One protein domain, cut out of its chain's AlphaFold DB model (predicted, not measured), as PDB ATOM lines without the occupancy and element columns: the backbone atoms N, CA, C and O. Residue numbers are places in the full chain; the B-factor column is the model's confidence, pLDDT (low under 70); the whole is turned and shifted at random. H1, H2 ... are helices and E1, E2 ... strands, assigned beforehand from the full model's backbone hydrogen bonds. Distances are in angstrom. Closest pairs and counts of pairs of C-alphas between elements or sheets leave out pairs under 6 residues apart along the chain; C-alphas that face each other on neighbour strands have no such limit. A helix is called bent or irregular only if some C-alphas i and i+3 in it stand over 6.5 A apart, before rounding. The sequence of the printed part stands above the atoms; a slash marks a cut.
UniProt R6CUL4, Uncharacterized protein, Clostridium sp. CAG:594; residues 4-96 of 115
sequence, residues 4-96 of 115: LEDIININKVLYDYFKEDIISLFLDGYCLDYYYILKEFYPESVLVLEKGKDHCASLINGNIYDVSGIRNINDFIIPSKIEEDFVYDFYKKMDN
ATOM      1  N   LEU A   4      69.142 227.359  35.819       92.44
ATOM      2  CA  LEU A   4      68.973 227.819  34.442       92.44
ATOM      3  C   LEU A   4      68.754 229.341  34.328       92.44
ATOM      4  O   LEU A   4      69.284 229.964  33.413       92.44
ATOM      5  N   GLU A   5      67.983 229.948  35.231       91.62
ATOM      6  CA  GLU A   5      67.746 231.398  35.232       91.62
ATOM      7  C   GLU A   5      69.046 232.161  35.493       91.62
ATOM      8  O   GLU A   5      69.342 233.139  34.805       91.62
ATOM      9  N   ASP A   6      69.852 231.691  36.443       91.81
ATOM     10  CA  ASP A   6      71.155 232.272  36.775       91.81
ATOM     11  C   ASP A   6      72.089 232.223  35.566       91.81
ATOM     12  O   ASP A   6      72.677 233.238  35.197       91.81
ATOM     13  N   ILE A   7      72.164 231.067  34.902       93.94
ATOM     14  CA  ILE A   7      72.974 230.857  33.699       93.94
ATOM     15  C   ILE A   7      72.513 231.769  32.557       93.94
ATOM     16  O   ILE A   7      73.344 232.406  31.911       93.94
ATOM     17  N   ILE A   8      71.202 231.931  32.350       93.44
ATOM     18  CA  ILE A   8      70.669 232.887  31.365       93.44
ATOM     19  C   ILE A   8      71.130 234.317  31.686       93.44
ATOM     20  O   ILE A   8      71.464 235.081  30.779       93.44
ATOM     21  N   ASN A   9      71.159 234.701  32.963       92.19
ATOM     22  CA  ASN A   9      71.612 236.032  33.367       92.19
ATOM     23  C   ASN A   9      73.130 236.203  33.228       92.19
ATOM     24  O   ASN A   9      73.570 237.258  32.771       92.19
ATOM     25  N   ILE A  10      73.918 235.171  33.539       94.44
ATOM     26  CA  ILE A  10      75.360 235.130  33.258       94.44
ATOM     27  C   ILE A  10      75.596 235.346  31.760       94.44
ATOM     28  O   ILE A  10      76.340 236.249  31.380       94.44
ATOM     29  N   ASN A  11      74.890 234.603  30.907       94.81
ATOM     30  CA  ASN A  11      75.012 234.699  29.454       94.81
ATOM     31  C   ASN A  11      74.678 236.094  28.921       94.81
ATOM     32  O   ASN A  11      75.389 236.599  28.060       94.81
ATOM     33  N   LYS A  12      73.655 236.768  29.459       92.62
ATOM     34  CA  LYS A  12      73.355 238.162  29.082       92.62
ATOM     35  C   LYS A  12      74.514 239.107  29.394       92.62
ATOM     36  O   LYS A  12      74.890 239.907  28.547       92.62
ATOM     37  N   VAL A  13      75.111 238.992  30.580       93.19
ATOM     38  CA  VAL A  13      76.260 239.830  30.964       93.19
ATOM     39  C   VAL A  13      77.479 239.536  30.087       93.19
ATOM     40  O   VAL A  13      78.186 240.466  29.705       93.19
ATOM     41  N   LEU A  14      77.720 238.266  29.748       93.62
ATOM     42  CA  LEU A  14      78.798 237.877  28.833       93.62
ATOM     43  C   LEU A  14      78.567 238.449  27.431       93.62
ATOM     44  O   LEU A  14      79.478 239.045  26.861       93.62
ATOM     45  N   TYR A  15      77.344 238.340  26.908       92.81
ATOM     46  CA  TYR A  15      76.957 238.932  25.629       92.81
ATOM     47  C   TYR A  15      77.185 240.448  25.613       92.81
ATOM     48  O   TYR A  15      77.784 240.971  24.676       92.81
ATOM     49  N   ASP A  16      76.796 241.153  26.676       91.12
ATOM     50  CA  ASP A  16      77.010 242.599  26.787       91.12
ATOM     51  C   ASP A  16      78.501 242.980  26.890       91.12
ATOM     52  O   ASP A  16      78.896 244.055  26.423       91.12
ATOM     53  N   TYR A  17      79.334 242.121  27.495       91.69
ATOM     54  CA  TYR A  17      80.781 242.332  27.622       91.69
ATOM     55  C   TYR A  17      81.504 242.166  26.284       91.69
ATOM     56  O   TYR A  17      82.196 243.088  25.848       91.69
ATOM     57  N   PHE A  18      81.327 241.013  25.633       90.12
ATOM     58  CA  PHE A  18      82.007 240.698  24.374       90.12
ATOM     59  C   PHE A  18      81.384 241.413  23.173       90.12
ATOM     60  O   PHE A  18      82.073 241.695  22.195       90.12
ATOM     61  N   LYS A  19      80.094 241.764  23.261       89.19
ATOM     62  CA  LYS A  19      79.302 242.357  22.172       89.19
ATOM     63  C   LYS A  19      79.285 241.493  20.908       89.19
ATOM     64  O   LYS A  19      79.228 242.019  19.797       89.19
ATOM     65  N   GLU A  20      79.315 240.177  21.088       87.56
ATOM     66  CA  GLU A  20      79.321 239.182  20.018       87.56
ATOM     67  C   GLU A  20      78.506 237.938  20.402       87.56
ATOM     68  O   GLU A  20      78.007 237.822  21.525       87.56
ATOM     69  N   ASP A  21      78.356 237.005  19.458       90.81
ATOM     70  CA  ASP A  21      77.702 235.724  19.713       90.81
ATOM     71  C   ASP A  21      78.554 234.833  20.629       90.81
ATOM     72  O   ASP A  21      79.450 234.104  20.195       90.81
ATOM     73  N   ILE A  22      78.224 234.872  21.918       93.94
ATOM     74  CA  ILE A  22      78.908 234.085  22.941       93.94
ATOM     75  C   ILE A  22      78.748 232.576  22.743       93.94
ATOM     76  O   ILE A  22      79.611 231.830  23.195       93.94
ATOM     77  N   ILE A  23      77.682 232.105  22.080       93.12
ATOM     78  CA  ILE A  23      77.504 230.667  21.845       93.12
ATOM     79  C   ILE A  23      78.611 230.194  20.911       93.12
ATOM     80  O   ILE A  23      79.337 229.262  21.250       93.12
ATOM     81  N   SER A  24      78.789 230.883  19.783       90.88
ATOM     82  CA  SER A  24      79.876 230.597  18.847       90.88
ATOM     83  C   SER A  24      81.248 230.721  19.514       90.88
ATOM     84  O   SER A  24      82.073 229.827  19.359       90.88
ATOM     85  N   LEU A  25      81.477 231.770  20.314       90.31
ATOM     86  CA  LEU A  25      82.745 231.966  21.028       90.31
ATOM     87  C   LEU A  25      83.075 230.791  21.961       90.31
ATOM     88  O   LEU A  25      84.156 230.208  21.885       90.31
ATOM     89  N   PHE A  26      82.154 230.439  22.858       92.81
ATOM     90  CA  PHE A  26      82.410 229.421  23.873       92.81
ATOM     91  C   PHE A  26      82.381 228.001  23.305       92.81
ATOM     92  O   PHE A  26      83.119 227.150  23.797       92.81
ATOM     93  N   LEU A  27      81.601 227.730  22.257       90.44
ATOM     94  CA  LEU A  27      81.639 226.427  21.587       90.44
ATOM     95  C   LEU A  27      82.849 226.276  20.643       90.44
ATOM     96  O   LEU A  27      83.288 225.150  20.439       90.44
ATOM     97  N   ASP A  28      83.465 227.362  20.157       87.00
ATOM     98  CA  ASP A  28      84.707 227.339  19.353       87.00
ATOM     99  C   ASP A  28      85.990 227.389  20.215       87.00
ATOM    100  O   ASP A  28      86.951 228.133  19.973       87.00
ATOM    101  N   GLY A  29      86.011 226.568  21.265       84.50
ATOM    102  CA  GLY A  29      87.223 226.255  22.022       84.50
ATOM    103  C   GLY A  29      87.432 227.019  23.329       84.50
ATOM    104  O   GLY A  29      88.416 226.732  24.005       84.50
ATOM    105  N   TYR A  30      86.527 227.921  23.722       91.44
ATOM    106  CA  TYR A  30      86.558 228.587  25.038       91.44
ATOM    107  C   TYR A  30      85.642 227.923  26.084       91.44
ATOM    108  O   TYR A  30      85.444 228.451  27.177       91.44
ATOM    109  N   CYS A  31      85.076 226.748  25.797       93.62
ATOM    110  CA  CYS A  31      84.119 226.073  26.684       93.62
ATOM    111  C   CYS A  31      84.687 225.757  28.071       93.62
ATOM    112  O   CYS A  31      83.945 225.725  29.051       93.62
ATOM    113  N   LEU A  32      86.007 225.585  28.169       93.69
ATOM    114  CA  LEU A  32      86.682 225.388  29.444       93.69
ATOM    115  C   LEU A  32      86.638 226.647  30.325       93.69
ATOM    116  O   LEU A  32      86.377 226.547  31.523       93.69
ATOM    117  N   ASP A  33      86.822 227.832  29.740       94.06
ATOM    118  CA  ASP A  33      86.658 229.093  30.473       94.06
ATOM    119  C   ASP A  33      85.211 229.285  30.915       94.06
ATOM    120  O   ASP A  33      84.962 229.737  32.030       94.06
ATOM    121  N   TYR A  34      84.243 228.881  30.086       96.38
ATOM    122  CA  TYR A  34      82.838 228.902  30.481       96.38
ATOM    123  C   TYR A  34      82.568 227.998  31.691       96.38
ATOM    124  O   TYR A  34      81.919 228.425  32.649       96.38
ATOM    125  N   TYR A  35      83.119 226.778  31.694       96.12
ATOM    126  CA  TYR A  35      83.069 225.888  32.856       96.12
ATOM    127  C   TYR A  35      83.640 226.569  34.108       96.12
ATOM    128  O   TYR A  35      83.005 226.532  35.163       96.12
ATOM    129  N   TYR A  36      84.796 227.231  34.003       95.25
ATOM    130  CA  TYR A  36      85.403 227.936  35.134       95.25
ATOM    131  C   TYR A  36      84.576 229.129  35.611       95.25
ATOM    132  O   TYR A  36      84.411 229.309  36.819       95.25
ATOM    133  N   ILE A  37      83.974 229.885  34.691       95.62
ATOM    134  CA  ILE A  37      83.017 230.939  35.036       95.62
ATOM    135  C   ILE A  37      81.870 230.351  35.857       95.62
ATOM    136  O   ILE A  37      81.555 230.886  36.916       95.62
ATOM    137  N   LEU A  38      81.267 229.237  35.430       96.06
ATOM    138  CA  LEU A  38      80.199 228.592  36.201       96.06
ATOM    139  C   LEU A  38      80.698 228.038  37.542       96.06
ATOM    140  O   LEU A  38      79.988 228.155  38.540       96.06
ATOM    141  N   LYS A  39      81.920 227.501  37.604       95.69
ATOM    142  CA  LYS A  39      82.552 226.980  38.830       95.69
ATOM    143  C   LYS A  39      82.690 228.042  39.926       95.69
ATOM    144  O   LYS A  39      82.587 227.708  41.105       95.69
ATOM    145  N   GLU A  40      82.855 229.316  39.560       95.06
ATOM    146  CA  GLU A  40      82.880 230.446  40.506       95.06
ATOM    147  C   GLU A  40      81.537 230.686  41.218       95.06
ATOM    148  O   GLU A  40      81.519 231.249  42.317       95.06
ATOM    149  N   PHE A  41      80.420 230.284  40.603       94.06
ATOM    150  CA  PHE A  41      79.065 230.424  41.158       94.06
ATOM    151  C   PHE A  41      78.511 229.104  41.701       94.06
ATOM    152  O   PHE A  41      77.733 229.121  42.653       94.06
ATOM    153  N   TYR A  42      78.965 227.979  41.145       95.38
ATOM    154  CA  TYR A  42      78.606 226.612  41.520       95.38
ATOM    155  C   TYR A  42      79.879 225.808  41.826       95.38
ATOM    156  O   TYR A  42      80.345 225.031  40.980       95.38
ATOM    157  N   PRO A  43      80.496 225.988  43.012       95.44
ATOM    158  CA  PRO A  43      81.751 225.323  43.368       95.44
ATOM    159  C   PRO A  43      81.665 223.794  43.369       95.44
ATOM    160  O   PRO A  43      82.674 223.114  43.184       95.44
ATOM    161  N   GLU A  44      80.472 223.236  43.547       94.88
ATOM    162  CA  GLU A  44      80.175 221.805  43.477       94.88
ATOM    163  C   GLU A  44      80.089 221.253  42.049       94.88
ATOM    164  O   GLU A  44      80.054 220.036  41.880       94.88
ATOM    165  N   SER A  45      80.068 222.118  41.028       96.69
ATOM    166  CA  SER A  45      79.953 221.687  39.633       96.69
ATOM    167  C   SER A  45      81.079 220.738  39.225       96.69
ATOM    168  O   SER A  45      82.226 220.881  39.653       96.69
ATOM    169  N   VAL A  46      80.765 219.755  38.387       96.19
ATOM    170  CA  VAL A  46      81.738 218.766  37.905       96.19
ATOM    171  C   VAL A  46      81.956 218.971  36.413       96.19
ATOM    172  O   VAL A  46      80.988 219.111  35.667       96.19
ATOM    173  N   LEU A  47      83.217 218.990  35.979       95.50
ATOM    174  CA  LEU A  47      83.547 219.038  34.558       95.50
ATOM    175  C   LEU A  47      83.107 217.732  33.893       95.50
ATOM    176  O   LEU A  47      83.417 216.642  34.376       95.50
ATOM    177  N   VAL A  48      82.394 217.843  32.779       95.62
ATOM    178  CA  VAL A  48      81.973 216.709  31.950       95.62
ATOM    179  C   VAL A  48      82.402 216.935  30.506       95.62
ATOM    180  O   VAL A  48      82.460 218.075  30.049       95.62
ATOM    181  N   LEU A  49      82.709 215.856  29.790       94.19
ATOM    182  CA  LEU A  49      83.131 215.890  28.388       94.19
ATOM    183  C   LEU A  49      82.082 215.269  27.487       94.19
ATOM    184  O   LEU A  49      81.554 214.201  27.801       94.19
ATOM    185  N   GLU A  50      81.815 215.911  26.356       92.69
ATOM    186  CA  GLU A  50      80.961 215.349  25.315       92.69
ATOM    187  C   GLU A  50      81.623 214.093  24.722       92.69
ATOM    188  O   GLU A  50      82.844 214.026  24.534       92.69
ATOM    189  N   LYS A  51      80.826 213.057  24.452       87.31
ATOM    190  CA  LYS A  51      81.282 211.796  23.859       87.31
ATOM    191  C   LYS A  51      81.776 212.064  22.436       87.31
ATOM    192  O   LYS A  51      80.987 212.178  21.512       87.31
ATOM    193  N   GLY A  52      83.092 212.154  22.282       79.44
ATOM    194  CA  GLY A  52      83.744 212.647  21.060       79.44
ATOM    195  C   GLY A  52      84.913 213.584  21.363       79.44
ATOM    196  O   GLY A  52      85.848 213.643  20.578       79.44
ATOM    197  N   LYS A  53      84.927 214.169  22.574       68.94
ATOM    198  CA  LYS A  53      85.970 215.047  23.139       68.94
ATOM    199  C   LYS A  53      86.079 216.437  22.501       68.94
ATOM    200  O   LYS A  53      87.064 217.120  22.752       68.94
ATOM    201  N   ASP A  54      85.056 216.878  21.774       81.62
ATOM    202  CA  ASP A  54      85.049 218.189  21.109       81.62
ATOM    203  C   ASP A  54      84.563 219.336  22.015       81.62
ATOM    204  O   ASP A  54      84.760 220.509  21.701       81.62
ATOM    205  N   HIS A  55      83.934 219.010  23.149       91.50
ATOM    206  CA  HIS A  55      83.350 219.996  24.053       91.50
ATOM    207  C   HIS A  55      83.391 219.557  25.527       91.50
ATOM    208  O   HIS A  55      83.341 218.362  25.845       91.50
ATOM    209  N   CYS A  56      83.448 220.531  26.441       93.75
ATOM    210  CA  CYS A  56      83.283 220.322  27.879       93.75
ATOM    211  C   CYS A  56      82.210 221.248  28.465       93.75
ATOM    212  O   CYS A  56      82.003 222.360  27.985       93.75
ATOM    213  N   ALA A  57      81.539 220.774  29.511       96.19
ATOM    214  CA  ALA A  57      80.398 221.438  30.135       96.19
ATOM    215  C   ALA A  57      80.406 221.249  31.664       96.19
ATOM    216  O   ALA A  57      81.269 220.559  32.220       96.19
ATOM    217  N   SER A  58      79.431 221.848  32.349       97.88
ATOM    218  CA  SER A  58      79.274 221.776  33.806       97.88
ATOM    219  C   SER A  58      78.095 220.886  34.198       97.88
ATOM    220  O   SER A  58      76.948 221.181  33.872       97.88
ATOM    221  N   LEU A  59      78.344 219.832  34.973       97.81
ATOM    222  CA  LEU A  59      77.301 219.088  35.681       97.81
ATOM    223  C   LEU A  59      76.968 219.804  36.996       97.81
ATOM    224  O   LEU A  59      77.809 219.877  37.891       97.81
ATOM    225  N   ILE A  60      75.742 220.314  37.118       97.50
ATOM    226  CA  ILE A  60      75.241 221.068  38.277       97.50
ATOM    227  C   ILE A  60      73.883 220.489  38.680       97.50
ATOM    228  O   ILE A  60      72.954 220.441  37.871       97.50
ATOM    229  N   ASN A  61      73.744 220.037  39.930       94.12
ATOM    230  CA  ASN A  61      72.492 219.480  40.466       94.12
ATOM    231  C   ASN A  61      71.829 218.433  39.541       94.12
ATOM    232  O   ASN A  61      70.618 218.452  39.323       94.12
ATOM    233  N   GLY A  62      72.638 217.541  38.960       94.25
ATOM    234  CA  GLY A  62      72.176 216.446  38.099       94.25
ATOM    235  C   GLY A  62      71.839 216.828  36.653       94.25
ATOM    236  O   GLY A  62      71.435 215.953  35.894       94.25
ATOM    237  N   ASN A  63      72.022 218.089  36.254       97.38
ATOM    238  CA  ASN A  63      71.823 218.550  34.878       97.38
ATOM    239  C   ASN A  63      73.139 219.057  34.285       97.38
ATOM    240  O   ASN A  63      73.986 219.575  35.012       97.38
ATOM    241  N   ILE A  64      73.300 218.916  32.971       97.56
ATOM    242  CA  ILE A  64      74.471 219.423  32.252       97.56
ATOM    243  C   ILE A  64      74.141 220.779  31.653       97.56
ATOM    244  O   ILE A  64      73.106 220.928  31.003       97.56
ATOM    245  N   TYR A  65      75.041 221.733  31.858       97.50
ATOM    246  CA  TYR A  65      74.930 223.088  31.353       97.50
ATOM    247  C   TYR A  65      76.175 223.502  30.580       97.50
ATOM    248  O   TYR A  65      77.300 223.309  31.045       97.50
ATOM    249  N   ASP A  66      75.949 224.139  29.442       95.81
ATOM    250  CA  ASP A  66      76.942 224.908  28.700       95.81
ATOM    251  C   ASP A  66      76.365 226.291  28.341       95.81
ATOM    252  O   ASP A  66      75.287 226.677  28.804       95.81
ATOM    253  N   VAL A  67      77.078 227.046  27.501       95.31
ATOM    254  CA  VAL A  67      76.647 228.379  27.049       95.31
ATOM    255  C   VAL A  67      75.291 228.366  26.324       95.31
ATOM    256  O   VAL A  67      74.578 229.369  26.337       95.31
ATOM    257  N   SER A  68      74.903 227.247  25.711       94.31
ATOM    258  CA  SER A  68      73.632 227.095  24.994       94.31
ATOM    259  C   SER A  68      72.452 226.771  25.919       94.31
ATOM    260  O   SER A  68      71.297 226.940  25.523       94.31
ATOM    261  N   GLY A  69      72.722 226.355  27.161       93.88
ATOM    262  CA  GLY A  69      71.715 226.028  28.168       93.88
ATOM    263  C   GLY A  69      71.813 224.579  28.639       93.88
ATOM    264  O   GLY A  69      72.901 224.079  28.909       93.88
ATOM    265  N   ILE A  70      70.664 223.912  28.797       95.94
ATOM    266  CA  ILE A  70      70.605 222.524  29.285       95.94
ATOM    267  C   ILE A  70      70.948 221.553  28.156       95.94
ATOM    268  O   ILE A  70      70.344 221.594  27.083       95.94
ATOM    269  N   ARG A  71      71.852 220.615  28.441       95.88
ATOM    270  CA  ARG A  71      72.261 219.541  27.531       95.88
ATOM    271  C   ARG A  71      71.772 218.173  28.005       95.88
ATOM    272  O   ARG A  71      71.486 217.955  29.183       95.88
ATOM    273  N   ASN A  72      71.670 217.230  27.070       95.12
ATOM    274  CA  ASN A  72      71.276 215.858  27.369       95.12
ATOM    275  C   ASN A  72      72.418 215.124  28.082       95.12
ATOM    276  O   ASN A  72      73.512 214.975  27.545       95.12
ATOM    277  N   ILE A  73      72.141 214.618  29.284       94.69
ATOM    278  CA  ILE A  73      73.133 213.946  30.129       94.69
ATOM    279  C   ILE A  73      73.795 212.737  29.455       94.69
ATOM    280  O   ILE A  73      74.953 212.429  29.726       94.69
ATOM    281  N   ASN A  74      73.082 212.068  28.547       94.81
ATOM    282  CA  ASN A  74      73.580 210.875  27.869       94.81
ATOM    283  C   ASN A  74      74.661 211.172  26.828       94.81
ATOM    284  O   ASN A  74      75.336 210.235  26.400       94.81
ATOM    285  N   ASP A  75      74.848 212.431  26.441       94.69
ATOM    286  CA  ASP A  75      75.852 212.823  25.450       94.69
ATOM    287  C   ASP A  75      77.222 213.060  26.093       94.69
ATOM    288  O   ASP A  75      78.212 213.227  25.390       94.69
ATOM    289  N   PHE A  76      77.305 213.014  27.425       95.50
ATOM    290  CA  PHE A  76      78.501 213.374  28.174       95.50
ATOM    291  C   PHE A  76      78.982 212.244  29.082       95.50
ATOM    292  O   PHE A  76      78.260 211.294  29.401       95.50
ATOM    293  N   ILE A  77      80.236 212.360  29.505       94.50
ATOM    294  CA  ILE A  77      80.885 211.507  30.495       94.50
ATOM    295  C   ILE A  77      81.624 212.366  31.520       94.50
ATOM    296  O   ILE A  77      82.062 213.476  31.219       94.50
ATOM    297  N   ILE A  78      81.803 211.836  32.727       93.81
ATOM    298  CA  ILE A  78      82.787 212.386  33.662       93.81
ATOM    299  C   ILE A  78      84.161 211.910  33.174       93.81
ATOM    300  O   ILE A  78      84.351 210.693  33.065       93.81
ATOM    301  N   PRO A  79      85.095 212.815  32.840       90.88
ATOM    302  CA  PRO A  79      86.396 212.418  32.331       90.88
ATOM    303  C   PRO A  79      87.221 211.693  33.389       90.88
ATOM    304  O   PRO A  79      87.158 211.994  34.583       90.88
ATOM    305  N   SER A  80      88.055 210.763  32.933       89.81
ATOM    306  CA  SER A  80      89.175 210.276  33.738       89.81
ATOM    307  C   SER A  80      90.231 211.372  33.922       89.81
ATOM    308  O   SER A  80      90.258 212.354  33.181       89.81
ATOM    309  N   LYS A  81      91.165 211.186  34.865       85.94
ATOM    310  CA  LYS A  81      92.217 212.186  35.111       85.94
ATOM    311  C   LYS A  81      93.059 212.494  33.864       85.94
ATOM    312  O   LYS A  81      93.351 213.647  33.588       85.94
ATOM    313  N   ILE A  82      93.374 211.464  33.077       84.50
ATOM    314  CA  ILE A  82      94.138 211.594  31.827       84.50
ATOM    315  C   ILE A  82      93.385 212.454  30.802       84.50
ATOM    316  O   ILE A  82      93.987 213.237  30.075       84.50
ATOM    317  N   GLU A  83      92.064 212.305  30.727       84.56
ATOM    318  CA  GLU A  83      91.234 213.074  29.795       84.56
ATOM    319  C   GLU A  83      91.053 214.513  30.256       84.56
ATOM    320  O   GLU A  83      91.058 215.415  29.426       84.56
ATOM    321  N   GLU A  84      90.944 214.724  31.565       81.94
ATOM    322  CA  GLU A  84      90.940 216.054  32.169       81.94
ATOM    323  C   GLU A  84      92.241 216.806  31.848       81.94
ATOM    324  O   GLU A  84      92.207 217.958  31.424       81.94
ATOM    325  N   ASP A  85      93.390 216.140  31.978       82.62
ATOM    326  CA  ASP A  85      94.691 216.746  31.686       82.62
ATOM    327  C   ASP A  85      94.823 217.102  30.191       82.62
ATOM    328  O   ASP A  85      95.247 218.207  29.858       82.62
ATOM    329  N   PHE A  86      94.355 216.236  29.282       79.88
ATOM    330  CA  PHE A  86      94.314 216.535  27.841       79.88
ATOM    331  C   PHE A  86      93.434 217.751  27.509       79.88
ATOM    332  O   PHE A  86      93.791 218.588  26.682       79.88
ATOM    333  N   VAL A  87      92.281 217.861  28.166       79.81
ATOM    334  CA  VAL A  87      91.333 218.977  28.025       79.81
ATOM    335  C   VAL A  87      91.986 220.307  28.386       79.81
ATOM    336  O   VAL A  87      91.831 221.283  27.651       79.81
ATOM    337  N   TYR A  88      92.762 220.346  29.470       77.62
ATOM    338  CA  TYR A  88      93.461 221.560  29.896       77.62
ATOM    339  C   TYR A  88      94.546 222.032  28.922       77.62
ATOM    340  O   TYR A  88      94.869 223.226  28.931       77.62
ATOM    341  N   ASP A  89      95.085 221.127  28.109       77.94
ATOM    342  CA  ASP A  89      96.109 221.422  27.104       77.94
ATOM    343  C   ASP A  89      95.512 221.767  25.731       77.94
ATOM    344  O   ASP A  89      96.131 222.498  24.957       77.94
ATOM    345  N   PHE A  90      94.318 221.255  25.418       79.19
ATOM    346  CA  PHE A  90      93.701 221.388  24.095       79.19
ATOM    347  C   PHE A  90      92.853 222.657  23.928       79.19
ATOM    348  O   PHE A  90      92.880 223.278  22.863       79.19
ATOM    349  N   TYR A  91      92.087 223.049  24.949       82.31
ATOM    350  CA  TYR A  91      91.176 224.190  24.828       82.31
ATOM    351  C   TYR A  91      91.898 225.538  24.880       82.31
ATOM    352  O   TYR A  91      92.925 225.708  25.546       82.31
ATOM    353  N   LYS A  92      91.317 226.524  24.184       81.81
ATOM    354  CA  LYS A  92      91.749 227.917  24.278       81.81
ATOM    355  C   LYS A  92      91.506 228.408  25.707       81.81
ATOM    356  O   LYS A  92      90.624 227.918  26.410       81.81
ATOM    357  N   LYS A  93      92.311 229.386  26.115       83.00
ATOM    358  CA  LYS A  93      92.190 230.069  27.404       83.00
ATOM    359  C   LYS A  93      92.094 231.560  27.146       83.00
ATOM    360  O   LYS A  93      92.879 232.101  26.359       83.00
ATOM    361  N   MET A  94      91.126 232.211  27.767       84.81
ATOM    362  CA  MET A  94      91.039 233.663  27.810       84.81
ATOM    363  C   MET A  94      92.260 234.241  28.520       84.81
ATOM    364  O   MET A  94      92.888 233.592  29.360       84.81
ATOM    365  N   ASP A  95      92.592 235.489  28.189       85.31
ATOM    366  CA  ASP A  95      93.569 236.236  28.970       85.31
ATOM    367  C   ASP A  95      93.061 236.376  30.416       85.31
ATOM    368  O   ASP A  95      91.886 236.680  30.653       85.31
ATOM    369  N   ASN A  96      93.953 236.167  31.389       84.12
ATOM    370  CA  ASN A  96      93.636 236.287  32.813       84.12
ATOM    371  C   ASN A  96      92.976 237.633  33.150       84.12
ATOM    372  O   ASN A  96      92.073 237.685  33.985       84.12
TER     373      ASN A  96
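Overview. This is residues 4 to 96 of the 115 residues of an uncharacterized protein of Clostridium sp. CAG:594 (UniProt R6CUL4). A small twisted sheet of four strands, E1 to E4, has the second arm of the bent helix H2, H2b, packed over one face along E2, with the first part of H1 on the same face toward the E4 edge. The first arm, H2a, links H1 to H2b and only grazes the sheet, while H3 lies off the E1 side and also only grazes it; residues 16 to 21 stick out. The printed part has 93 residues, with three named helices and four named strands in the order H1 H2 E1 E2 E3 E4 H3. The sheet's order is E1 E2 E3 E4, all antiparallel, and the class is mixed, helices and strands. The whole is compact, with a radius of gyration of the C-alphas of 12.5 A, and rounded, spanning 35 by 27 by 22 A.

Along the chain. The strands are E1, residues 46 to 50, 13.1 A from first to last C-alpha; E2, residues 56 to 60, 13.2 A; E3, residues 63 to 66, 10.2 A; and E4, residues 69 to 71, 6.5 A. C-alpha 46 is at (81.738, 218.766, 37.905). H1, residues 4 to 18, is 20.9 A long and begins with C-alpha 4 at (68.973, 227.819, 34.442). H2, residues 22 to 39, was assigned as one helix by its hydrogen bonds but is bent, C-alphas 29 and 32 being 7.5 A apart; its arms are H2a, residues 22 to 29, 11.5 A, and H2b, residues 32 to 39, 10.4 A. H3, residues 81 to 90, is 14.4 A long and ends with C-alpha 90 at (93.701, 221.388, 24.095).

Arrangement. The strands form a meander, each the antiparallel neighbour of the one before, with three hairpins. Within hydrogen-bond range are N 57 and O 48 at 2.9 A for E1 and E2, N 58 and O 65 at 2.9 A for E2 and E3, and N 71 and O 64 at 2.9 A for E3 and E4. H1 and H2b lie on the same face of the sheet, making two layers, helices over one face of a sheet. H2b lies over E2, height over the sheet 8.3 A, along the strands at 1 degrees to E2 on the local plane; the closest C-alphas are those of Tyr 35 and Ser 58, 5.7 A. H1 has a height over the sheet of 9.6 A and lies over E3 and, only just, E4, on which 3 of its C-alphas fall. H1, with residues 11 to 15 alone, and H2a only just touch, with 3 pairs of C-alphas within 8 A, the closest those of Tyr 15 and Ile 22, 5.9 A; they are about perpendicular, at 85 degrees. H3 grazes the sheet with residues 83 to 87 and is apart from H1. Every O i to N i+4 pair is within hydrogen-bond range in H1, H2b and H3, and 3 of 4 are in H2a.

Size, cuts and confidence. The two C-alphas farthest apart, those of Asp 16 and Ile 82, are 35.8 A apart. The printed part has no cut and no long link. The mean pLDDT of the printed part is 91.2, and residue 53 is under 70.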